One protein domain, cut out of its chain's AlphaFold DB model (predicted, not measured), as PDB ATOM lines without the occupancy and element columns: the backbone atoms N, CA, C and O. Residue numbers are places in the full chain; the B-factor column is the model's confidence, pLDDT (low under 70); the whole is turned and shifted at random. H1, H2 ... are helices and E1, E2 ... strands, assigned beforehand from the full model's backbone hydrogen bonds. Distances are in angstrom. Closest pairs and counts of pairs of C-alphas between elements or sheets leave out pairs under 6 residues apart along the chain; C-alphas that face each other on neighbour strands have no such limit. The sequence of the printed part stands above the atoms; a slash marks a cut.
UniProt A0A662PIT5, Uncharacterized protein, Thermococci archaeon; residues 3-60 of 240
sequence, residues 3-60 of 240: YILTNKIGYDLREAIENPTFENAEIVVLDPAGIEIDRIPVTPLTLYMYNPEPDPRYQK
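This is residues 3 to 60 of the 240 residues of an uncharacterized protein of Thermococci archaeon (UniProt A0A662PIT5). A small, twisted three-stranded sheet, E1 E2 E3, has three short helices set round it, with H1 at the end where E1 stops and E2 starts, and the turn of the E2 and E3 hairpin at the opposite end. Between H2 and H3 the backbone passes alongside E1, where residues 53 to 54 pair parallel with residues 4 to 5. The printed part has 58 residues, in the order E1 H1 E2 E3 H2 H3; the sheet is antiparallel and the class is mixed, helices and strands. It is compact, with a radius of gyration of the C-alphas of 10.5 A, and spans 28 by 27 by 17 A.

E1, residues 3 to 7, begins at C-alpha 3 (177.150, 326.537, 303.110) and is 13.2 A long. H1, residues 13 to 18, measures 8.6 A. E2, residues 25 to 30, measures 16.1 A, and E3, residues 36 to 41, 14.6 A. H2, residues 44 to 50, measures 10.4 A. H3, residues 56 to 59, measures 5.5 A and ends at C-alpha 59 (168.186, 319.063, 292.268).

E1 and E2 are antiparallel at 144 degrees, with N 4 and O 28 2.9 A apart, within hydrogen-bond range. E2 and E3, a hairpin, are antiparallel at 150 degrees, with N 40 and O 27 2.8 A apart, also within range. The sheet is only just strongly twisted, its C-alphas lying up to 4.4 A off the best plane. H1 only grazes it; its closest C-alphas to E2 are Ala 16 and Ala 25, 4.8 A. H2 only grazes it too, with C-alphas Tyr 3 and Tyr 50 6.7 A apart. H3 only grazes it and touches H1, closest at the C-alphas of Arg 14 and Tyr 58, 6.2 A. H1 and H2 are apart. Every O i to N i+4 pair is within hydrogen-bond range in H1 and H2; H3 is too short for one.

The C-alphas farthest apart are those of Asn 19 and Ala 33, 28.8 A. The printed part has no cut, and no link is long. Mean pLDDT of the printed part is 86.9; residues 59 to 60 are under 70.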
ATOM      1  N   TYR A   3     176.606 325.832 304.269       95.00
ATOM      2  CA  TYR A   3     177.150 326.537 303.110       95.00
ATOM      3  C   TYR A   3     176.512 325.972 301.849       95.00
ATOM      4  O   TYR A   3     176.548 324.758 301.640       95.00
ATOM      5  N   ILE A   4     175.900 326.833 301.042       95.38
ATOM      6  CA  ILE A   4     175.196 326.438 299.823       95.38
ATOM      7  C   ILE A   4     175.828 327.131 298.624       95.38
ATOM      8  O   ILE A   4     175.841 328.353 298.558       95.38
ATOM      9  N   LEU A   5     176.315 326.358 297.660       94.50
ATOM     10  CA  LEU A   5     176.766 326.862 296.372       94.50
ATOM     11  C   LEU A   5     175.537 327.151 295.514       94.50
ATOM     12  O   LEU A   5     174.685 326.279 295.362       94.50
ATOM     13  N   THR A   6     175.430 328.355 294.968       94.75
ATOM     14  CA  THR A   6     174.284 328.782 294.159       94.75
ATOM     15  C   THR A   6     174.710 329.695 293.013       94.75
ATOM     16  O   THR A   6     175.864 330.120 292.949       94.75
ATOM     17  N   ASN A   7     173.783 329.991 292.102       92.81
ATOM     18  CA  ASN A   7     174.009 330.943 291.024       92.81
ATOM     19  C   ASN A   7     173.890 332.385 291.500       92.81
ATOM     20  O   ASN A   7     172.971 332.736 292.243       92.81
ATOM     21  N   LYS A   8     174.745 333.245 290.949       91.06
ATOM     22  CA  LYS A   8     174.488 334.683 290.963       91.06
ATOM     23  C   LYS A   8     173.258 335.006 290.119       91.06
ATOM     24  O   LYS A   8     172.929 334.314 289.153       91.06
ATOM     25  N   ILE A   9     172.573 336.088 290.482       84.00
ATOM     26  CA  ILE A   9     171.398 336.570 289.748       84.00
ATOM     27  C   ILE A   9     171.777 336.801 288.278       84.00
ATOM     28  O   ILE A   9     172.749 337.492 287.988       84.00
ATOM     29  N   GLY A  10     170.994 336.226 287.365       79.38
ATOM     30  CA  GLY A  10     171.219 336.319 285.919       79.38
ATOM     31  C   GLY A  10     172.037 335.177 285.309       79.38
ATOM     32  O   GLY A  10     172.082 335.085 284.088       79.38
ATOM     33  N   TYR A  11     172.617 334.289 286.122       82.81
ATOM     34  CA  TYR A  11     173.365 333.116 285.655       82.81
ATOM     35  C   TYR A  11     172.569 331.824 285.828       82.81
ATOM     36  O   TYR A  11     171.688 331.740 286.687       82.81
ATOM     37  N   ASP A  12     172.877 330.811 285.020       78.50
ATOM     38  CA  ASP A  12     172.243 329.500 285.118       78.50
ATOM     39  C   ASP A  12     172.719 328.728 286.361       78.50
ATOM     40  O   ASP A  12     173.898 328.735 286.725       78.50
ATOM     41  N   LEU A  13     171.785 328.046 287.031       80.25
ATOM     42  CA  LEU A  13     172.092 327.310 288.254       80.25
ATOM     43  C   LEU A  13     172.892 326.041 287.991       80.25
ATOM     44  O   LEU A  13     173.751 325.700 288.795       80.25
ATOM     45  N   ARG A  14     172.642 325.336 286.890       77.12
ATOM     46  CA  ARG A  14     173.419 324.143 286.563       77.12
ATOM     47  C   ARG A  14     174.857 324.526 286.233       77.12
ATOM     48  O   ARG A  14     175.770 323.913 286.778       77.12
ATOM     49  N   GLU A  15     175.058 325.573 285.441       79.06
ATOM     50  CA  GLU A  15     176.388 326.100 285.121       79.06
ATOM     51  C   GLU A  15     177.165 326.521 286.380       79.06
ATOM     52  O   GLU A  15     178.322 326.135 286.549       79.06
ATOM     53  N   ALA A  16     176.512 327.232 287.305       85.31
ATOM     54  CA  ALA A  16     177.117 327.679 288.560       85.31
ATOM     55  C   ALA A  16     177.516 326.531 289.508       85.31
ATOM     56  O   ALA A  16     178.410 326.701 290.334       85.31
ATOM     57  N   ILE A  17     176.861 325.368 289.414       85.12
ATOM     58  CA  ILE A  17     177.174 324.188 290.234       85.12
ATOM     59  C   ILE A  17     178.210 323.285 289.564       85.12
ATOM     60  O   ILE A  17     179.101 322.772 290.240       85.12
ATOM     61  N   GLU A  18     178.084 323.053 288.256       82.12
ATOM     62  CA  GLU A  18     178.955 322.140 287.510       82.12
ATOM     63  C   GLU A  18     180.318 322.780 287.191       82.12
ATOM     64  O   GLU A  18     181.335 322.089 287.242       82.12
ATOM     65  N   ASN A  19     180.353 324.092 286.921       84.44
ATOM     66  CA  ASN A  19     181.564 324.865 286.626       84.44
ATOM     67  C   ASN A  19     181.580 326.192 287.417       84.44
ATOM     68  O   ASN A  19     181.450 327.272 286.829       84.44
ATOM     69  N   PRO A  20     181.724 326.134 288.754       86.50
ATOM     70  CA  PRO A  20     181.667 327.313 289.607       86.50
ATOM     71  C   PRO A  20     182.847 328.255 289.347       86.50
ATOM     72  O   PRO A  20     184.014 327.895 289.507       86.50
ATOM     73  N   THR A  21     182.531 329.497 289.007       88.62
ATOM     74  CA  THR A  21     183.475 330.605 288.840       88.62
ATOM     75  C   THR A  21     183.044 331.789 289.696       88.62
ATOM     76  O   THR A  21     181.910 331.866 290.169       88.62
ATOM     77  N   PHE A  22     183.945 332.756 289.867       89.69
ATOM     78  CA  PHE A  22     183.617 334.014 290.536       89.69
ATOM     79  C   PHE A  22     182.467 334.772 289.846       89.69
ATOM     80  O   PHE A  22     181.759 335.543 290.494       89.69
ATOM     81  N   GLU A  23     182.279 334.578 288.540       87.25
ATOM     82  CA  GLU A  23     181.287 335.300 287.743       87.25
ATOM     83  C   GLU A  23     179.891 334.690 287.859       87.25
ATOM     84  O   GLU A  23     178.924 335.430 288.009       87.25
ATOM     85  N   ASN A  24     179.787 333.358 287.850       85.50
ATOM     86  CA  ASN A  24     178.498 332.665 287.785       85.50
ATOM     87  C   ASN A  24     177.989 332.137 289.140       85.50
ATOM     88  O   ASN A  24     176.789 331.891 289.267       85.50
ATOM     89  N   ALA A  25     178.851 331.997 290.156       94.25
ATOM     90  CA  ALA A  25     178.518 331.303 291.399       94.25
ATOM     91  C   ALA A  25     178.879 332.084 292.675       94.25
ATOM     92  O   ALA A  25     179.773 332.934 292.710       94.25
ATOM     93  N   GLU A  26     178.181 331.760 293.762       96.62
ATOM     94  CA  GLU A  26     178.429 332.278 295.109       96.62
ATOM     95  C   GLU A  26     178.070 331.244 296.185       96.62
ATOM     96  O   GLU A  26     177.293 330.319 295.943       96.62
ATOM     97  N   ILE A  27     178.657 331.383 297.375       96.06
ATOM     98  CA  ILE A  27     178.381 330.520 298.527       96.06
ATOM     99  C   ILE A  27     177.499 331.288 299.509       96.06
ATOM    100  O   ILE A  27     177.942 332.247 300.132       96.06
ATOM    101  N   VAL A  28     176.264 330.840 299.682       96.25
ATOM    102  CA  VAL A  28     175.331 331.367 300.679       96.25
ATOM    103  C   VAL A  28     175.598 330.703 302.026       96.25
ATOM    104  O   VAL A  28     175.652 329.473 302.122       96.25
ATOM    105  N   VAL A  29     175.743 331.512 303.073       95.38
ATOM    106  CA  VAL A  29     175.923 331.052 304.452       95.38
ATOM    107  C   VAL A  29     174.586 331.127 305.173       95.38
ATOM    108  O   VAL A  29     173.997 332.199 305.310       95.38
ATOM    109  N   LEU A  30     174.119 329.979 305.655       93.19
ATOM    110  CA  LEU A  30     172.899 329.863 306.442       93.19
ATOM    111  C   LEU A  30     173.218 329.569 307.911       93.19
ATOM    112  O   LEU A  30     174.077 328.733 308.241       93.19
ATOM    113  N   ASP A  31     172.473 330.214 308.800       90.69
ATOM    114  CA  ASP A  31     172.458 329.891 310.222       90.69
ATOM    115  C   ASP A  31     171.766 328.526 310.491       90.69
ATOM    116  O   ASP A  31     171.259 327.876 309.569       90.69
ATOM    117  N   PRO A  32     171.754 328.021 311.741       86.31
ATOM    118  CA  PRO A  32     171.058 326.774 312.072       86.31
ATOM    119  C   PRO A  32     169.535 326.796 311.848       86.31
ATOM    120  O   PRO A  32     168.940 325.727 311.737       86.31
ATOM    121  N   ALA A  33     168.908 327.975 311.793       85.38
ATOM    122  CA  ALA A  33     167.483 328.145 311.508       85.38
ATOM    123  C   ALA A  33     167.182 328.214 309.995       85.38
ATOM    124  O   ALA A  33     166.015 328.221 309.603       85.38
ATOM    125  N   GLY A  34     168.215 328.221 309.144       82.75
ATOM    126  CA  GLY A  34     168.096 328.317 307.691       82.75
ATOM    127  C   GLY A  34     167.984 329.751 307.170       82.75
ATOM    128  O   GLY A  34     167.639 329.937 306.004       82.75
ATOM    129  N   ILE A  35     168.263 330.750 308.007       89.31
ATOM    130  CA  ILE A  35     168.278 332.162 307.628       89.31
ATOM    131  C   ILE A  35     169.622 332.474 306.975       89.31
ATOM    132  O   ILE A  35     170.681 332.110 307.490       89.31
ATOM    133  N   GLU A  36     169.571 333.144 305.828       91.44
ATOM    134  CA  GLU A  36     170.758 333.664 305.162       91.44
ATOM    135  C   GLU A  36     171.387 334.779 305.993       91.44
ATOM    136  O   GLU A  36     170.729 335.764 306.326       91.44
ATOM    137  N   ILE A  37     172.664 334.603 306.324       94.06
ATOM    138  CA  ILE A  37     173.430 335.545 307.142       94.06
ATOM    139  C   ILE A  37     174.622 336.148 306.398       94.06
ATOM    140  O   ILE A  37     175.110 337.189 306.827       94.06
ATOM    141  N   ASP A  38     175.090 335.525 305.309       94.44
ATOM    142  CA  ASP A  38     176.206 336.044 304.508       94.44
ATOM    143  C   ASP A  38     176.272 335.426 303.095       94.44
ATOM    144  O   ASP A  38     175.681 334.370 302.833       94.44
ATOM    145  N   ARG A  39     177.044 336.058 302.199       94.38
ATOM    146  CA  ARG A  39     177.410 335.551 300.866       94.38
ATOM    147  C   ARG A  39     178.911 335.670 300.627       94.38
ATOM    148  O   ARG A  39     179.478 336.759 300.634       94.38
ATOM    149  N   ILE A  40     179.546 334.543 300.327       95.00
ATOM    150  CA  ILE A  40     180.987 334.444 300.091       95.00
ATOM    151  C   ILE A  40     181.243 334.264 298.586       95.00
ATOM    152  O   ILE A  40     180.641 333.385 297.959       95.00
ATOM    153  N   PRO A  41     182.156 335.044 297.979       93.94
ATOM    154  CA  PRO A  41     182.517 334.866 296.581       93.94
ATOM    155  C   PRO A  41     183.193 333.512 296.334       93.94
ATOM    156  O   PRO A  41     184.005 333.022 297.127       93.94
ATOM    157  N   VAL A  42     182.885 332.920 295.184       92.12
ATOM    158  CA  VAL A  42     183.477 331.654 294.758       92.12
ATOM    159  C   VAL A  42     184.884 331.878 294.214       92.12
ATOM    160  O   VAL A  42     185.117 332.649 293.287       92.12
ATOM    161  N   THR A  43     185.825 331.150 294.801       89.88
ATOM    162  CA  THR A  43     187.210 330.984 294.367       89.88
ATOM    163  C   THR A  43     187.607 329.528 294.637       89.88
ATOM    164  O   THR A  43     186.977 328.874 295.475       89.88
ATOM    165  N   PRO A  44     188.674 329.004 294.011       87.06
ATOM    166  CA  PRO A  44     189.166 327.662 294.325       87.06
ATOM    167  C   PRO A  44     189.442 327.455 295.825       87.06
ATOM    168  O   PRO A  44     189.152 326.393 296.371       87.06
ATOM    169  N   LEU A  45     189.939 328.491 296.512       86.06
ATOM    170  CA  LEU A  45     190.204 328.447 297.949       86.06
ATOM    171  C   LEU A  45     188.913 328.379 298.776       86.06
ATOM    172  O   LEU A  45     188.825 327.568 299.694       86.06
ATOM    173  N   THR A  46     187.904 329.197 298.463       88.62
ATOM    174  CA  THR A  46     186.647 329.223 299.233       88.62
ATOM    175  C   THR A  46     185.820 327.955 299.028       88.62
ATOM    176  O   THR A  46     185.250 327.446 299.992       88.62
ATOM    177  N   LEU A  47     185.827 327.370 297.824       85.75
ATOM    178  CA  LEU A  47     185.224 326.056 297.576       85.75
ATOM    179  C   LEU A  47     185.879 324.960 298.429       85.75
ATOM    180  O   LEU A  47     185.172 324.149 299.020       85.75
ATOM    181  N   TYR A  48     187.211 324.967 298.536       83.12
ATOM    182  CA  TYR A  48     187.947 324.013 299.370       83.12
ATOM    183  C   TYR A  48     187.695 324.228 300.869       83.12
ATOM    184  O   TYR A  48     187.433 323.272 301.594       83.12
ATOM    185  N   MET A  49     187.752 325.478 301.338       86.44
ATOM    186  CA  MET A  49     187.614 325.806 302.761       86.44
ATOM    187  C   MET A  49     186.214 325.532 303.312       86.44
ATOM    188  O   MET A  49     186.087 325.030 304.428       86.44
ATOM    189  N   TYR A  50     185.171 325.892 302.560       87.94
ATOM    190  CA  TYR A  50     183.787 325.821 303.038       87.94
ATOM    191  C   TYR A  50     183.042 324.571 302.567       87.94
ATOM    192  O   TYR A  50     182.011 324.248 303.152       87.94
ATOM    193  N   ASN A  51     183.557 323.880 301.542       87.38
ATOM    194  CA  ASN A  51     182.983 322.668 300.951       87.38
ATOM    195  C   ASN A  51     181.443 322.734 300.814       87.38
ATOM    196  O   ASN A  51     180.727 321.949 301.446       87.38
ATOM    197  N   PRO A  52     180.917 323.722 300.066       90.75
ATOM    198  CA  PRO A  52     179.491 324.018 300.043       90.75
ATOM    199  C   PRO A  52     178.672 322.912 299.367       90.75
ATOM    200  O   PRO A  52     179.084 322.318 298.371       90.75
ATOM    201  N   GLU A  53     177.462 322.673 299.870       90.00
ATOM    202  CA  GLU A  53     176.494 321.794 299.213       90.00
ATOM    203  C   GLU A  53     175.858 322.508 298.010       90.00
ATOM    204  O   GLU A  53     175.596 323.706 298.089       90.00
ATOM    205  N   PRO A  54     175.538 321.813 296.908       86.25
ATOM    206  CA  PRO A  54     174.835 322.439 295.796       86.25
ATOM    207  C   PRO A  54     173.427 322.893 296.206       86.25
ATOM    208  O   PRO A  54     172.745 322.204 296.972       86.25
ATOM    209  N   ASP A  55     172.980 324.027 295.658       87.06
ATOM    210  CA  ASP A  55     171.648 324.586 295.894       87.06
ATOM    211  C   ASP A  55     170.558 323.507 295.762       87.06
ATOM    212  O   ASP A  55     170.516 322.788 294.761       87.06
ATOM    213  N   PRO A  56     169.622 323.384 296.718       78.62
ATOM    214  CA  PRO A  56     168.516 322.433 296.612       78.62
ATOM    215  C   PRO A  56     167.705 322.552 295.309       78.62
ATOM    216  O   PRO A  56     167.123 321.565 294.850       78.62
ATOM    217  N   ARG A  57     167.661 323.744 294.696       79.44
ATOM    218  CA  ARG A  57     167.037 324.009 293.391       79.44
ATOM    219  C   ARG A  57     167.768 323.322 292.241       79.44
ATOM    220  O   ARG A  57     167.090 322.904 291.313       79.44
ATOM    221  N   TYR A  58     169.081 323.112 292.329       72.94
ATOM    222  CA  TYR A  58     169.851 322.364 291.325       72.94
ATOM    223  C   TYR A  58     169.341 320.926 291.193       72.94
ATOM    224  O   TYR A  58     169.387 320.312 290.132       72.94
ATOM    225  N   GLN A  59     168.785 320.387 292.278       60.47
ATOM    226  CA  GLN A  59     168.186 319.063 292.268       60.47
ATOM    227  C   GLN A  59     166.720 319.067 291.814       60.47
ATOM    228  O   GLN A  59     166.169 317.981 291.639       60.47
ATOM    229  N   LYS A  60     166.043 320.218 291.668       53.44
ATOM    230  CA  LYS A  60     164.635 320.244 291.245       53.44
ATOM    231  C   LYS A  60     164.542 319.875 289.756       53.44
ATOM    232  O   LYS A  60     165.266 320.449 288.954       53.44
TER     233      LYS A  60